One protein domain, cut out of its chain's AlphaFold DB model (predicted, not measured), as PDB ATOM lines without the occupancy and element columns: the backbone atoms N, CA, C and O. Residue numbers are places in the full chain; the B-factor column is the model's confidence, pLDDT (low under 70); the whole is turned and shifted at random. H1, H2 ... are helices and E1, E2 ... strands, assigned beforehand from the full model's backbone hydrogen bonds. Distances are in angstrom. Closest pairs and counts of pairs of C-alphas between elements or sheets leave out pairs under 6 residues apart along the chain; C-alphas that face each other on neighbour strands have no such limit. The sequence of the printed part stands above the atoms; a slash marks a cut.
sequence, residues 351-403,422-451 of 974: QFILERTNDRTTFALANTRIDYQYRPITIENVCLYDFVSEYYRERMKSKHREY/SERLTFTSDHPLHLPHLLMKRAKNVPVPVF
ATOM      1  N   GLN A 351     -15.377  54.741  38.993       35.84
ATOM      2  CA  GLN A 351     -15.626  53.489  39.707       35.84
ATOM      3  C   GLN A 351     -14.406  52.547  39.700       35.84
ATOM      4  O   GLN A 351     -13.604  52.524  38.767       35.84
ATOM      5  N   PHE A 352     -14.290  51.727  40.750       40.81
ATOM      6  CA  PHE A 352     -13.234  50.722  40.917       40.81
ATOM      7  C   PHE A 352     -13.834  49.355  41.263       40.81
ATOM      8  O   PHE A 352     -14.692  49.233  42.145       40.81
ATOM      9  N   ILE A 353     -13.340  48.306  40.605       39.12
ATOM     10  CA  ILE A 353     -13.746  46.919  40.855       39.12
ATOM     11  C   ILE A 353     -12.921  46.366  42.030       39.12
ATOM     12  O   ILE A 353     -11.781  46.767  42.249       39.12
ATOM     13  N   LEU A 354     -13.497  45.451  42.817       38.38
ATOM     14  CA  LEU A 354     -12.764  44.699  43.845       38.38
ATOM     15  C   LEU A 354     -12.542  43.270  43.355       38.38
ATOM     16  O   LEU A 354     -13.412  42.414  43.509       38.38
ATOM     17  N   GLU A 355     -11.375  43.028  42.769       38.53
ATOM     18  CA  GLU A 355     -10.940  41.700  42.339       38.53
ATOM     19  C   GLU A 355     -10.390  40.896  43.519       38.53
ATOM     20  O   GLU A 355      -9.880  41.449  44.495       38.53
ATOM     21  N   ARG A 356     -10.468  39.569  43.433       39.06
ATOM     22  CA  ARG A 356      -9.978  38.656  44.471       39.06
ATOM     23  C   ARG A 356      -8.542  38.227  44.161       39.06
ATOM     24  O   ARG A 356      -8.259  37.800  43.047       39.06
ATOM     25  N   THR A 357      -7.637  38.299  45.136       36.91
ATOM     26  CA  THR A 357      -6.235  37.889  44.935       36.91
ATOM     27  C   THR A 357      -6.103  36.381  44.695       36.91
ATOM     28  O   THR A 357      -6.943  35.597  45.133       36.91
ATOM     29  N   ASN A 358      -5.023  35.956  44.025       37.09
ATOM     30  CA  ASN A 358      -4.791  34.552  43.631       37.09
ATOM     31  C   ASN A 358      -4.780  33.553  44.810       37.09
ATOM     32  O   ASN A 358      -5.099  32.382  44.633       37.09
ATOM     33  N   ASP A 359      -4.440  34.011  46.018       34.38
ATOM     34  CA  ASP A 359      -4.538  33.253  47.280       34.38
ATOM     35  C   ASP A 359      -5.987  33.028  47.772       34.38
ATOM     36  O   ASP A 359      -6.215  32.262  48.709       34.38
ATOM     37  N   ARG A 360      -6.971  33.680  47.141       36.38
ATOM     38  CA  ARG A 360      -8.399  33.728  47.490       36.38
ATOM     39  C   ARG A 360      -8.710  34.313  48.880       36.38
ATOM     40  O   ARG A 360      -9.874  34.222  49.295       36.38
ATOM     41  N   THR A 361      -7.746  34.933  49.573       29.97
ATOM     42  CA  THR A 361      -7.904  35.468  50.942       29.97
ATOM     43  C   THR A 361      -8.050  36.987  51.029       29.97
ATOM     44  O   THR A 361      -8.613  37.454  52.020       29.97
ATOM     45  N   THR A 362      -7.609  37.759  50.030       31.33
ATOM     46  CA  THR A 362      -7.745  39.231  50.025       31.33
ATOM     47  C   THR A 362      -8.412  39.769  48.753       31.33
ATOM     48  O   THR A 362      -8.707  39.019  47.819       31.33
ATOM     49  N   PHE A 363      -8.687  41.075  48.738       39.50
ATOM     50  CA  PHE A 363      -9.232  41.796  47.589       39.50
ATOM     51  C   PHE A 363      -8.303  42.950  47.196       39.50
ATOM     52  O   PHE A 363      -7.676  43.566  48.061       39.50
ATOM     53  N   ALA A 364      -8.238  43.255  45.904       43.00
ATOM     54  CA  ALA A 364      -7.472  44.355  45.332       43.00
ATOM     55  C   ALA A 364      -8.392  45.280  44.523       43.00
ATOM     56  O   ALA A 364      -9.296  44.815  43.831       43.00
ATOM     57  N   LEU A 365      -8.146  46.591  44.591       43.78
ATOM     58  CA  LEU A 365      -8.831  47.571  43.748       43.78
ATOM     59  C   LEU A 365      -8.279  47.488  42.322       43.78
ATOM     60  O   LEU A 365      -7.104  47.784  42.086       43.78
ATOM     61  N   ALA A 366      -9.113  47.063  41.383       54.75
ATOM     62  CA  ALA A 366      -8.802  46.945  39.966       54.75
ATOM     63  C   ALA A 366      -9.484  48.057  39.168       54.75
ATOM     64  O   ALA A 366     -10.634  48.422  39.427       54.75
ATOM     65  N   ASN A 367      -8.752  48.599  38.200       69.25
ATOM     66  CA  ASN A 367      -9.278  49.508  37.195       69.25
ATOM     67  C   ASN A 367      -8.443  49.300  35.928       69.25
ATOM     68  O   ASN A 367      -7.455  49.991  35.685       69.25
ATOM     69  N   THR A 368      -8.842  48.298  35.148       77.88
ATOM     70  CA  THR A 368      -8.144  47.831  33.944       77.88
ATOM     71  C   THR A 368      -7.945  48.946  32.918       77.88
ATOM     72  O   THR A 368      -6.927  48.967  32.232       77.88
ATOM     73  N   ARG A 369      -8.873  49.916  32.864       80.62
ATOM     74  CA  ARG A 369      -8.752  51.131  32.048       80.62
ATOM     75  C   ARG A 369      -7.511  51.922  32.459       80.62
ATOM     76  O   ARG A 369      -6.652  52.178  31.625       80.62
ATOM     77  N   ILE A 370      -7.372  52.245  33.745       79.62
ATOM     78  CA  ILE A 370      -6.218  52.976  34.289       79.62
ATOM     79  C   ILE A 370      -4.918  52.155  34.137       79.62
ATOM     80  O   ILE A 370      -3.919  52.699  33.663       79.62
ATOM     81  N   ASP A 371      -4.933  50.851  34.439       86.62
ATOM     82  CA  ASP A 371      -3.758  49.978  34.261       86.62
ATOM     83  C   ASP A 371      -3.277  49.938  32.784       86.62
ATOM     84  O   ASP A 371      -2.070  49.907  32.530       86.62
ATOM     85  N   TYR A 372      -4.199  49.987  31.809       89.94
ATOM     86  CA  TYR A 372      -3.905  50.032  30.367       89.94
ATOM     87  C   TYR A 372      -3.484  51.423  29.869       89.94
ATOM     88  O   TYR A 372      -2.508  51.538  29.124       89.94
ATOM     89  N   GLN A 373      -4.171  52.495  30.281       87.06
ATOM     90  CA  GLN A 373      -3.863  53.872  29.860       87.06
ATOM     91  C   GLN A 373      -2.441  54.288  30.263       87.06
ATOM     92  O   GLN A 373      -1.730  54.918  29.477       87.06
ATOM     93  N   TYR A 374      -1.992  53.868  31.450       86.75
ATOM     94  CA  TYR A 374      -0.647  54.139  31.971       86.75
ATOM     95  C   TYR A 374       0.328  52.956  31.793       86.75
ATOM     96  O   TYR A 374       1.331  52.843  32.511       86.75
ATOM     97  N   ARG A 375       0.064  52.072  30.815       91.88
ATOM     98  CA  ARG A 375       0.965  50.964  30.459       91.88
ATOM     99  C   ARG A 375       2.358  51.465  30.031       91.88
ATOM    100  O   ARG A 375       2.458  52.559  29.465       91.88
ATOM    101  N   PRO A 376       3.430  50.686  30.259       89.81
ATOM    102  CA  PRO A 376       4.784  51.030  29.823       89.81
ATOM    103  C   PRO A 376       4.862  51.416  28.336       89.81
ATOM    104  O   PRO A 376       4.179  50.831  27.500       89.81
ATOM    105  N   ILE A 377       5.738  52.367  27.996       87.00
ATOM    106  CA  ILE A 377       5.942  52.847  26.611       87.00
ATOM    107  C   ILE A 377       6.425  51.710  25.687       87.00
ATOM    108  O   ILE A 377       6.068  51.660  24.518       87.00
ATOM    109  N   THR A 378       7.150  50.721  26.220       87.94
ATOM    110  CA  THR A 378       7.604  49.538  25.463       87.94
ATOM    111  C   THR A 378       6.471  48.650  24.933       87.94
ATOM    112  O   THR A 378       6.733  47.797  24.092       87.94
ATOM    113  N   ILE A 379       5.234  48.834  25.409       90.56
ATOM    114  CA  ILE A 379       4.030  48.127  24.940       90.56
ATOM    115  C   ILE A 379       2.921  49.107  24.514       90.56
ATOM    116  O   ILE A 379       1.731  48.811  24.607       90.56
ATOM    117  N   GLU A 380       3.303  50.296  24.047       90.38
ATOM    118  CA  GLU A 380       2.379  51.322  23.550       90.38
ATOM    119  C   GLU A 380       1.503  50.811  22.393       90.38
ATOM    120  O   GLU A 380       0.294  51.027  22.410       90.38
ATOM    121  N   ASN A 381       2.078  50.024  21.481       90.88
ATOM    122  CA  ASN A 381       1.390  49.458  20.313       90.88
ATOM    123  C   ASN A 381       0.524  48.218  20.625       90.88
ATOM    124  O   ASN A 381      -0.021  47.617  19.706       90.88
ATOM    125  N   VAL A 382       0.407  47.798  21.890       91.62
ATOM    126  CA  VAL A 382      -0.464  46.677  22.292       91.62
ATOM    127  C   VAL A 382      -1.892  47.193  22.488       91.62
ATOM    128  O   VAL A 382      -2.088  48.199  23.176       91.62
ATOM    129  N   CYS A 383      -2.876  46.513  21.892       93.38
ATOM    130  CA  CYS A 383      -4.296  46.854  22.017       93.38
ATOM    131  C   CYS A 383      -4.882  46.457  23.389       93.38
ATOM    132  O   CYS A 383      -4.223  45.800  24.199       93.38
ATOM    133  N   LEU A 384      -6.129  46.844  23.680       90.94
ATOM    134  CA  LEU A 384      -6.756  46.551  24.974       90.94
ATOM    135  C   LEU A 384      -7.028  45.049  25.152       90.94
ATOM    136  O   LEU A 384      -6.802  44.521  26.244       90.94
ATOM    137  N   TYR A 385      -7.474  44.364  24.095       91.44
ATOM    138  CA  TYR A 385      -7.714  42.919  24.117       91.44
ATOM    139  C   TYR A 385      -6.427  42.159  24.478       91.44
ATOM    140  O   TYR A 385      -6.382  41.439  25.480       91.44
ATOM    141  N   ASP A 386      -5.349  42.406  23.729       91.25
ATOM    142  CA  ASP A 386      -4.041  41.781  23.946       91.25
ATOM    143  C   ASP A 386      -3.423  42.174  25.290       91.25
ATOM    144  O   ASP A 386      -2.765  41.353  25.926       91.25
ATOM    145  N   PHE A 387      -3.663  43.393  25.783       91.81
ATOM    146  CA  PHE A 387      -3.174  43.814  27.094       91.81
ATOM    147  C   PHE A 387      -3.775  42.983  28.239       91.81
ATOM    148  O   PHE A 387      -3.041  42.490  29.099       91.81
ATOM    149  N   VAL A 388      -5.099  42.798  28.249       88.06
ATOM    150  CA  VAL A 388      -5.802  41.999  29.277       88.06
ATOM    151  C   VAL A 388      -5.462  40.507  29.148       88.06
ATOM    152  O   VAL A 388      -5.288  39.801  30.151       88.06
ATOM    153  N   SER A 389      -5.319  40.058  27.902       87.19
ATOM    154  CA  SER A 389      -4.932  38.706  27.509       87.19
ATOM    155  C   SER A 389      -3.503  38.368  27.966       87.19
ATOM    156  O   SER A 389      -3.304  37.535  28.854       87.19
ATOM    157  N   GLU A 390      -2.480  39.051  27.449       89.56
ATOM    158  CA  GLU A 390      -1.067  38.729  27.678       89.56
ATOM    159  C   GLU A 390      -0.515  39.172  29.043       89.56
ATOM    160  O   GLU A 390       0.460  38.574  29.508       89.56
ATOM    161  N   TYR A 391      -1.071  40.200  29.692       89.06
ATOM    162  CA  TYR A 391      -0.463  40.812  30.881       89.06
ATOM    163  C   TYR A 391      -1.351  40.702  32.124       89.06
ATOM    164  O   TYR A 391      -2.561  40.502  32.065       89.06
ATOM    165  N   TYR A 392      -0.726  40.813  33.296       85.81
ATOM    166  CA  TYR A 392      -1.423  40.961  34.572       85.81
ATOM    167  C   TYR A 392      -0.611  41.811  35.547       85.81
ATOM    168  O   TYR A 392       0.615  41.899  35.463       85.81
ATOM    169  N   ARG A 393      -1.293  42.430  36.508       85.56
ATOM    170  CA  ARG A 393      -0.666  43.251  37.545       85.56
ATOM    171  C   ARG A 393      -0.279  42.404  38.757       85.56
ATOM    172  O   ARG A 393      -1.104  41.672  39.297       85.56
ATOM    173  N   GLU A 394       0.953  42.544  39.241       81.38
ATOM    174  CA  GLU A 394       1.431  41.889  40.466       81.38
ATOM    175  C   GLU A 394       2.047  42.907  41.438       81.38
ATOM    176  O   GLU A 394       2.786  43.809  41.047       81.38
ATOM    177  N   ARG A 395       1.765  42.768  42.738       77.25
ATOM    178  CA  ARG A 395       2.363  43.610  43.786       77.25
ATOM    179  C   ARG A 395       3.843  43.268  43.970       77.25
ATOM    180  O   ARG A 395       4.185  42.093  44.104       77.25
ATOM    181  N   MET A 396       4.717  44.274  44.043       73.31
ATOM    182  CA  MET A 396       6.159  44.071  44.225       73.31
ATOM    183  C   MET A 396       6.471  43.287  45.510       73.31
ATOM    184  O   MET A 396       6.324  43.798  46.623       73.31
ATOM    185  N   LYS A 397       6.979  42.061  45.357       77.38
ATOM    186  CA  LYS A 397       7.534  41.242  46.450       77.38
ATOM    187  C   LYS A 397       9.040  41.502  46.585       77.38
ATOM    188  O   LYS A 397       9.683  41.949  45.637       77.38
ATOM    189  N   SER A 398       9.634  41.167  47.734       59.50
ATOM    190  CA  SER A 398      11.074  41.356  48.017       59.50
ATOM    191  C   SER A 398      11.991  40.855  46.890       59.50
ATOM    192  O   SER A 398      12.843  41.607  46.421       59.50
ATOM    193  N   LYS A 399      11.725  39.651  46.367       62.09
ATOM    194  CA  LYS A 399      12.467  39.016  45.259       62.09
ATOM    195  C   LYS A 399      12.496  39.822  43.945       62.09
ATOM    196  O   LYS A 399      13.358  39.600  43.102       62.09
ATOM    197  N   HIS A 400      11.582  40.777  43.749       65.19
ATOM    198  CA  HIS A 400      11.555  41.641  42.559       65.19
ATOM    199  C   HIS A 400      12.543  42.815  42.709       65.19
ATOM    200  O   HIS A 400      13.098  43.286  41.719       65.19
ATOM    201  N   ARG A 401      12.838  43.242  43.948       56.44
ATOM    202  CA  ARG A 401      13.865  44.262  44.237       56.44
ATOM    203  C   ARG A 401      15.288  43.730  44.043       56.44
ATOM    204  O   ARG A 401      16.192  44.506  43.759       56.44
ATOM    205  N   GLU A 402      15.482  42.419  44.175       54.41
ATOM    206  CA  GLU A 402      16.744  41.737  43.857       54.41
ATOM    207  C   GLU A 402      16.964  41.676  42.338       54.41
ATOM    208  O   GLU A 402      18.048  42.011  41.864       54.41
ATOM    209  N   TYR A 403      15.915  41.374  41.561       57.31
ATOM    210  CA  TYR A 403      15.959  41.412  40.092       57.31
ATOM    211  C   TYR A 403      16.384  42.788  39.554       57.31
ATOM    212  O   TYR A 403      17.279  42.865  38.718       57.31
ATOM    213  N   SER A 422       8.977  35.022  33.379       68.94
ATOM    214  CA  SER A 422       8.105  36.088  32.857       68.94
ATOM    215  C   SER A 422       8.801  37.446  32.862       68.94
ATOM    216  O   SER A 422       9.509  37.778  33.823       68.94
ATOM    217  N   GLU A 423       8.550  38.215  31.808       79.31
ATOM    218  CA  GLU A 423       8.942  39.614  31.658       79.31
ATOM    219  C   GLU A 423       8.280  40.497  32.731       79.31
ATOM    220  O   GLU A 423       7.231  40.145  33.286       79.31
ATOM    221  N   ARG A 424       8.928  41.619  33.063       81.38
ATOM    222  CA  ARG A 424       8.532  42.548  34.132       81.38
ATOM    223  C   ARG A 424       8.642  43.969  33.615       81.38
ATOM    224  O   ARG A 424       9.748  44.400  33.299       81.38
ATOM    225  N   LEU A 425       7.530  44.688  33.596       83.12
ATOM    226  CA  LEU A 425       7.458  46.068  33.138       83.12
ATOM    227  C   LEU A 425       6.882  46.964  34.247       83.12
ATOM    228  O   LEU A 425       6.115  46.517  35.105       83.12
ATOM    229  N   THR A 426       7.258  48.240  34.243       83.56
ATOM    230  CA  THR A 426       6.760  49.265  35.174       83.56
ATOM    231  C   THR A 426       5.763  50.178  34.474       83.56
ATOM    232  O   THR A 426       6.024  50.628  33.359       83.56
ATOM    233  N   PHE A 427       4.651  50.493  35.139       86.12
ATOM    234  CA  PHE A 427       3.732  51.549  34.701       86.12
ATOM    235  C   PHE A 427       4.439  52.913  34.625       86.12
ATOM    236  O   PHE A 427       5.481  53.106  35.260       86.12
ATOM    237  N   THR A 428       3.871  53.866  33.881       85.44
ATOM    238  CA  THR A 428       4.388  55.247  33.861       85.44
ATOM    239  C   THR A 428       4.216  55.929  35.228       85.44
ATOM    240  O   THR A 428       3.423  55.485  36.061       85.44
ATOM    241  N   SER A 429       4.962  57.014  35.471       81.25
ATOM    242  CA  SER A 429       4.960  57.787  36.733       81.25
ATOM    243  C   SER A 429       3.574  58.219  37.204       81.25
ATOM    244  O   SER A 429       3.328  58.356  38.401       81.25
ATOM    245  N   ASP A 430       2.674  58.433  36.255       79.75
ATOM    246  CA  ASP A 430       1.376  59.054  36.492       79.75
ATOM    247  C   ASP A 430       0.343  58.006  36.945       79.75
ATOM    248  O   ASP A 430      -0.728  58.345  37.448       79.75
ATOM    249  N   HIS A 431       0.687  56.715  36.843       79.56
ATOM    250  CA  HIS A 431      -0.133  55.633  37.359       79.56
ATOM    251  C   HIS A 431      -0.163  55.652  38.901       79.56
ATOM    252  O   HIS A 431       0.905  55.565  39.528       79.56
ATOM    253  N   PRO A 432      -1.348  55.627  39.550       73.81
ATOM    254  CA  PRO A 432      -1.462  55.613  41.014       73.81
ATOM    255  C   PRO A 432      -0.734  54.452  41.712       73.81
ATOM    256  O   PRO A 432      -0.475  54.511  42.915       73.81
ATOM    257  N   LEU A 433      -0.395  53.386  40.976       73.94
ATOM    258  CA  LEU A 433       0.235  52.173  41.499       73.94
ATOM    259  C   LEU A 433       1.641  51.884  40.934       73.94
ATOM    260  O   LEU A 433       2.139  50.774  41.145       73.94
ATOM    261  N   HIS A 434       2.312  52.845  40.280       70.88
ATOM    262  CA  HIS A 434       3.622  52.618  39.633       70.88
ATOM    263  C   HIS A 434       4.749  52.147  40.574       70.88
ATOM    264  O   HIS A 434       5.602  51.365  40.163       70.88
ATOM    265  N   LEU A 435       4.755  52.579  41.843       68.75
ATOM    266  CA  LEU A 435       5.717  52.111  42.854       68.75
ATOM    267  C   LEU A 435       5.347  50.755  43.494       68.75
ATOM    268  O   LEU A 435       6.232  49.908  43.627       68.75
ATOM    269  N   PRO A 436       4.099  50.508  43.956       72.69
ATOM    270  CA  PRO A 436       3.758  49.243  44.618       72.69
ATOM    271  C   PRO A 436       3.559  48.038  43.685       72.69
ATOM    272  O   PRO A 436       3.592  46.909  44.187       72.69
ATOM    273  N   HIS A 437       3.336  48.230  42.380       78.88
ATOM    274  CA  HIS A 437       2.976  47.153  41.448       78.88
ATOM    275  C   HIS A 437       3.844  47.126  40.182       78.88
ATOM    276  O   HIS A 437       4.409  48.129  39.760       78.88
ATOM    277  N   LEU A 438       3.918  45.944  39.575       82.25
ATOM    278  CA  LEU A 438       4.529  45.664  38.279       82.25
ATOM    279  C   LEU A 438       3.478  45.091  37.331       82.25
ATOM    280  O   LEU A 438       2.531  44.433  37.771       82.25
ATOM    281  N   LEU A 439       3.699  45.284  36.037       85.00
ATOM    282  CA  LEU A 439       3.018  44.556  34.978       85.00
ATOM    283  C   LEU A 439       3.869  43.332  34.592       85.00
ATOM    284  O   LEU A 439       5.088  43.430  34.429       85.00
ATOM    285  N   MET A 440       3.234  42.172  34.483       84.94
ATOM    286  CA  MET A 440       3.869  40.870  34.285       84.94
ATOM    287  C   MET A 440       3.348  40.234  32.995       84.94
ATOM    288  O   MET A 440       2.138  40.038  32.874       84.94
ATOM    289  N   LYS A 441       4.229  39.860  32.057       85.69
ATOM    290  CA  LYS A 441       3.806  39.137  30.843       85.69
ATOM    291  C   LYS A 441       3.603  37.644  31.132       85.69
ATOM    292  O   LYS A 441       4.442  36.997  31.777       85.69
ATOM    293  N   ARG A 442       2.495  37.070  30.663       83.12
ATOM    294  CA  ARG A 442       2.193  35.634  30.762       83.12
ATOM    295  C   ARG A 442       3.097  34.856  29.804       83.12
ATOM    296  O   ARG A 442       3.184  35.163  28.627       83.12
ATOM    297  N   ALA A 443       3.781  33.836  30.324       67.31
ATOM    298  CA  ALA A 443       4.769  33.063  29.558       67.31
ATOM    299  C   ALA A 443       4.216  31.772  28.915       67.31
ATOM    300  O   ALA A 443       4.929  31.124  28.157       67.31
ATOM    301  N   LYS A 444       3.001  31.352  29.293       66.44
ATOM    302  CA  LYS A 444       2.199  30.237  28.744       66.44
ATOM    303  C   LYS A 444       0.744  30.421  29.197       66.44
ATOM    304  O   LYS A 444       0.532  31.101  30.202       66.44
ATOM    305  N   ASN A 445      -0.196  29.758  28.519       66.00
ATOM    306  CA  ASN A 445      -1.631  29.729  28.840       66.00
ATOM    307  C   ASN A 445      -2.203  31.153  28.943       66.00
ATOM    308  O   ASN A 445      -2.570  31.627  30.019       66.00
ATOM    309  N   VAL A 446      -2.194  31.847  27.805       78.50
ATOM    310  CA  VAL A 446      -2.798  33.169  27.646       78.50
ATOM    311  C   VAL A 446      -4.329  32.998  27.698       78.50
ATOM    312  O   VAL A 446      -4.856  32.243  26.883       78.50
ATOM    313  N   PRO A 447      -5.039  33.589  28.678       82.62
ATOM    314  CA  PRO A 447      -6.484  33.444  28.814       82.62
ATOM    315  C   PRO A 447      -7.227  34.280  27.769       82.62
ATOM    316  O   PRO A 447      -6.806  35.390  27.452       82.62
ATOM    317  N   VAL A 448      -8.378  33.791  27.310       84.50
ATOM    318  CA  VAL A 448      -9.319  34.606  26.530       84.50
ATOM    319  C   VAL A 448      -9.919  35.679  27.459       84.50
ATOM    320  O   VAL A 448     -10.416  35.322  28.530       84.50
ATOM    321  N   PRO A 449      -9.862  36.982  27.120       83.94
ATOM    322  CA  PRO A 449     -10.483  38.036  27.919       83.94
ATOM    323  C   PRO A 449     -12.002  37.864  28.016       83.94
ATOM    324  O   PRO A 449     -12.670  37.717  26.998       83.94
ATOM    325  N   VAL A 450     -12.559  37.939  29.229       74.00
ATOM    326  CA  VAL A 450     -14.014  37.914  29.435       74.00
ATOM    327  C   VAL A 450     -14.594  39.312  29.243       74.00
ATOM    328  O   VAL A 450     -14.270  40.237  29.992       74.00
ATOM    329  N   PHE A 451     -15.471  39.468  28.252       69.44
ATOM    330  CA  PHE A 451     -16.199  40.712  28.009       69.44
ATOM    331  C   PHE A 451     -17.338  40.875  29.026       69.44
ATOM    332  O   PHE A 451     -18.423  40.326  28.869       69.44
TER     333      PHE A 451
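Overview. This is residues 351 to 403 and 422 to 451 of the 974 residues of the protein "Hypothetical protein" of Didymodactylos carnosus (UniProt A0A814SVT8). In the middle is a small ribbon of two antiparallel strands, E3 and E4, with H2 at one end of it and H3 beyond the other end, while a separate two-strand hairpin, E1 and E2, makes a second small sheet off to one side. H1 follows that hairpin and meets H2 near a corner, and an unnamed stretch, residues 422 to 436, runs along E4 and loops back into it. The 83 printed residues hold three named helices and four named strands in the order E1 E2 H1 H2 E3 H3 E4; the class is mixed, helices and strands, with under half of the residues in named elements. The whole is compact and rounded, with a radius of gyration of the C-alphas of 12.7 A and spans of 30 by 29 by 28 A.

Arrangement. Start with E1, residues 353 to 356, and E2, residues 363 to 366, a hairpin whose directions stand at 140 degrees, antiparallel; look for N 355 and O 364 within hydrogen-bond range at 2.9 A. Next come H1, residues 368 to 373, and H2, residues 384 to 390, which only just touch, with 3 pairs of C-alphas within 8 A. Their closest C-alphas, those of Tyr 372 and Leu 384, are 7.0 A apart, and their lines stand at 72 degrees, only just about perpendicular. Then find E3, residues 391 to 395, and E4, residues 437 to 441, antiparallel neighbours at 148 degrees, with N 394 and O 438 at 2.9 A and N 440 and O 392 at 2.8 A, both within hydrogen-bond range. Residues 424 to 425 pair with residues 439 to 440 of E4, antiparallel. H1 and E3 are near each other, with 5 pairs of C-alphas within 10 A. The closest C-alphas of H2 and E4, those of Glu 390 and Lys 441, are 5.8 A apart. H3, residues 398 to 403, touches no helix, and E1 is apart from E3 and from E4. Every O i to N i+4 pair is within hydrogen-bond range in H1 and H2; in H3 it is 1 of 2.

Along the chain. Find C-alpha 353 at (-13.746, 46.919, 40.855), where E1 begins; it is 9.8 A long, and E2 is 9.2 A. H1 measures 8.5 A and H2 10.0 A from first to last C-alpha. Find C-alpha 391 at (-0.463, 40.812, 30.881); from there E3 runs 13.5 A. H3 is 9.3 A long, and E4 runs 13.3 A to C-alpha 441 at (3.806, 39.137, 30.843).

Size, cuts and confidence. The two C-alphas farthest apart are those of Glu 402 and Phe 451, at 36.6 A. Residues 404 to 421 are not printed, and C-alphas 403 and 422 are 11.9 A apart across the cut. Of the links that are printed whole, E2 to H1, H2 to E3 and E3 to H3 are tight, and E1 to E2 and H1 to H2 are short. The mean pLDDT of the printed part is 72.1; look for values under 70 at, among others, residues 351 to 367 and 398 to 403.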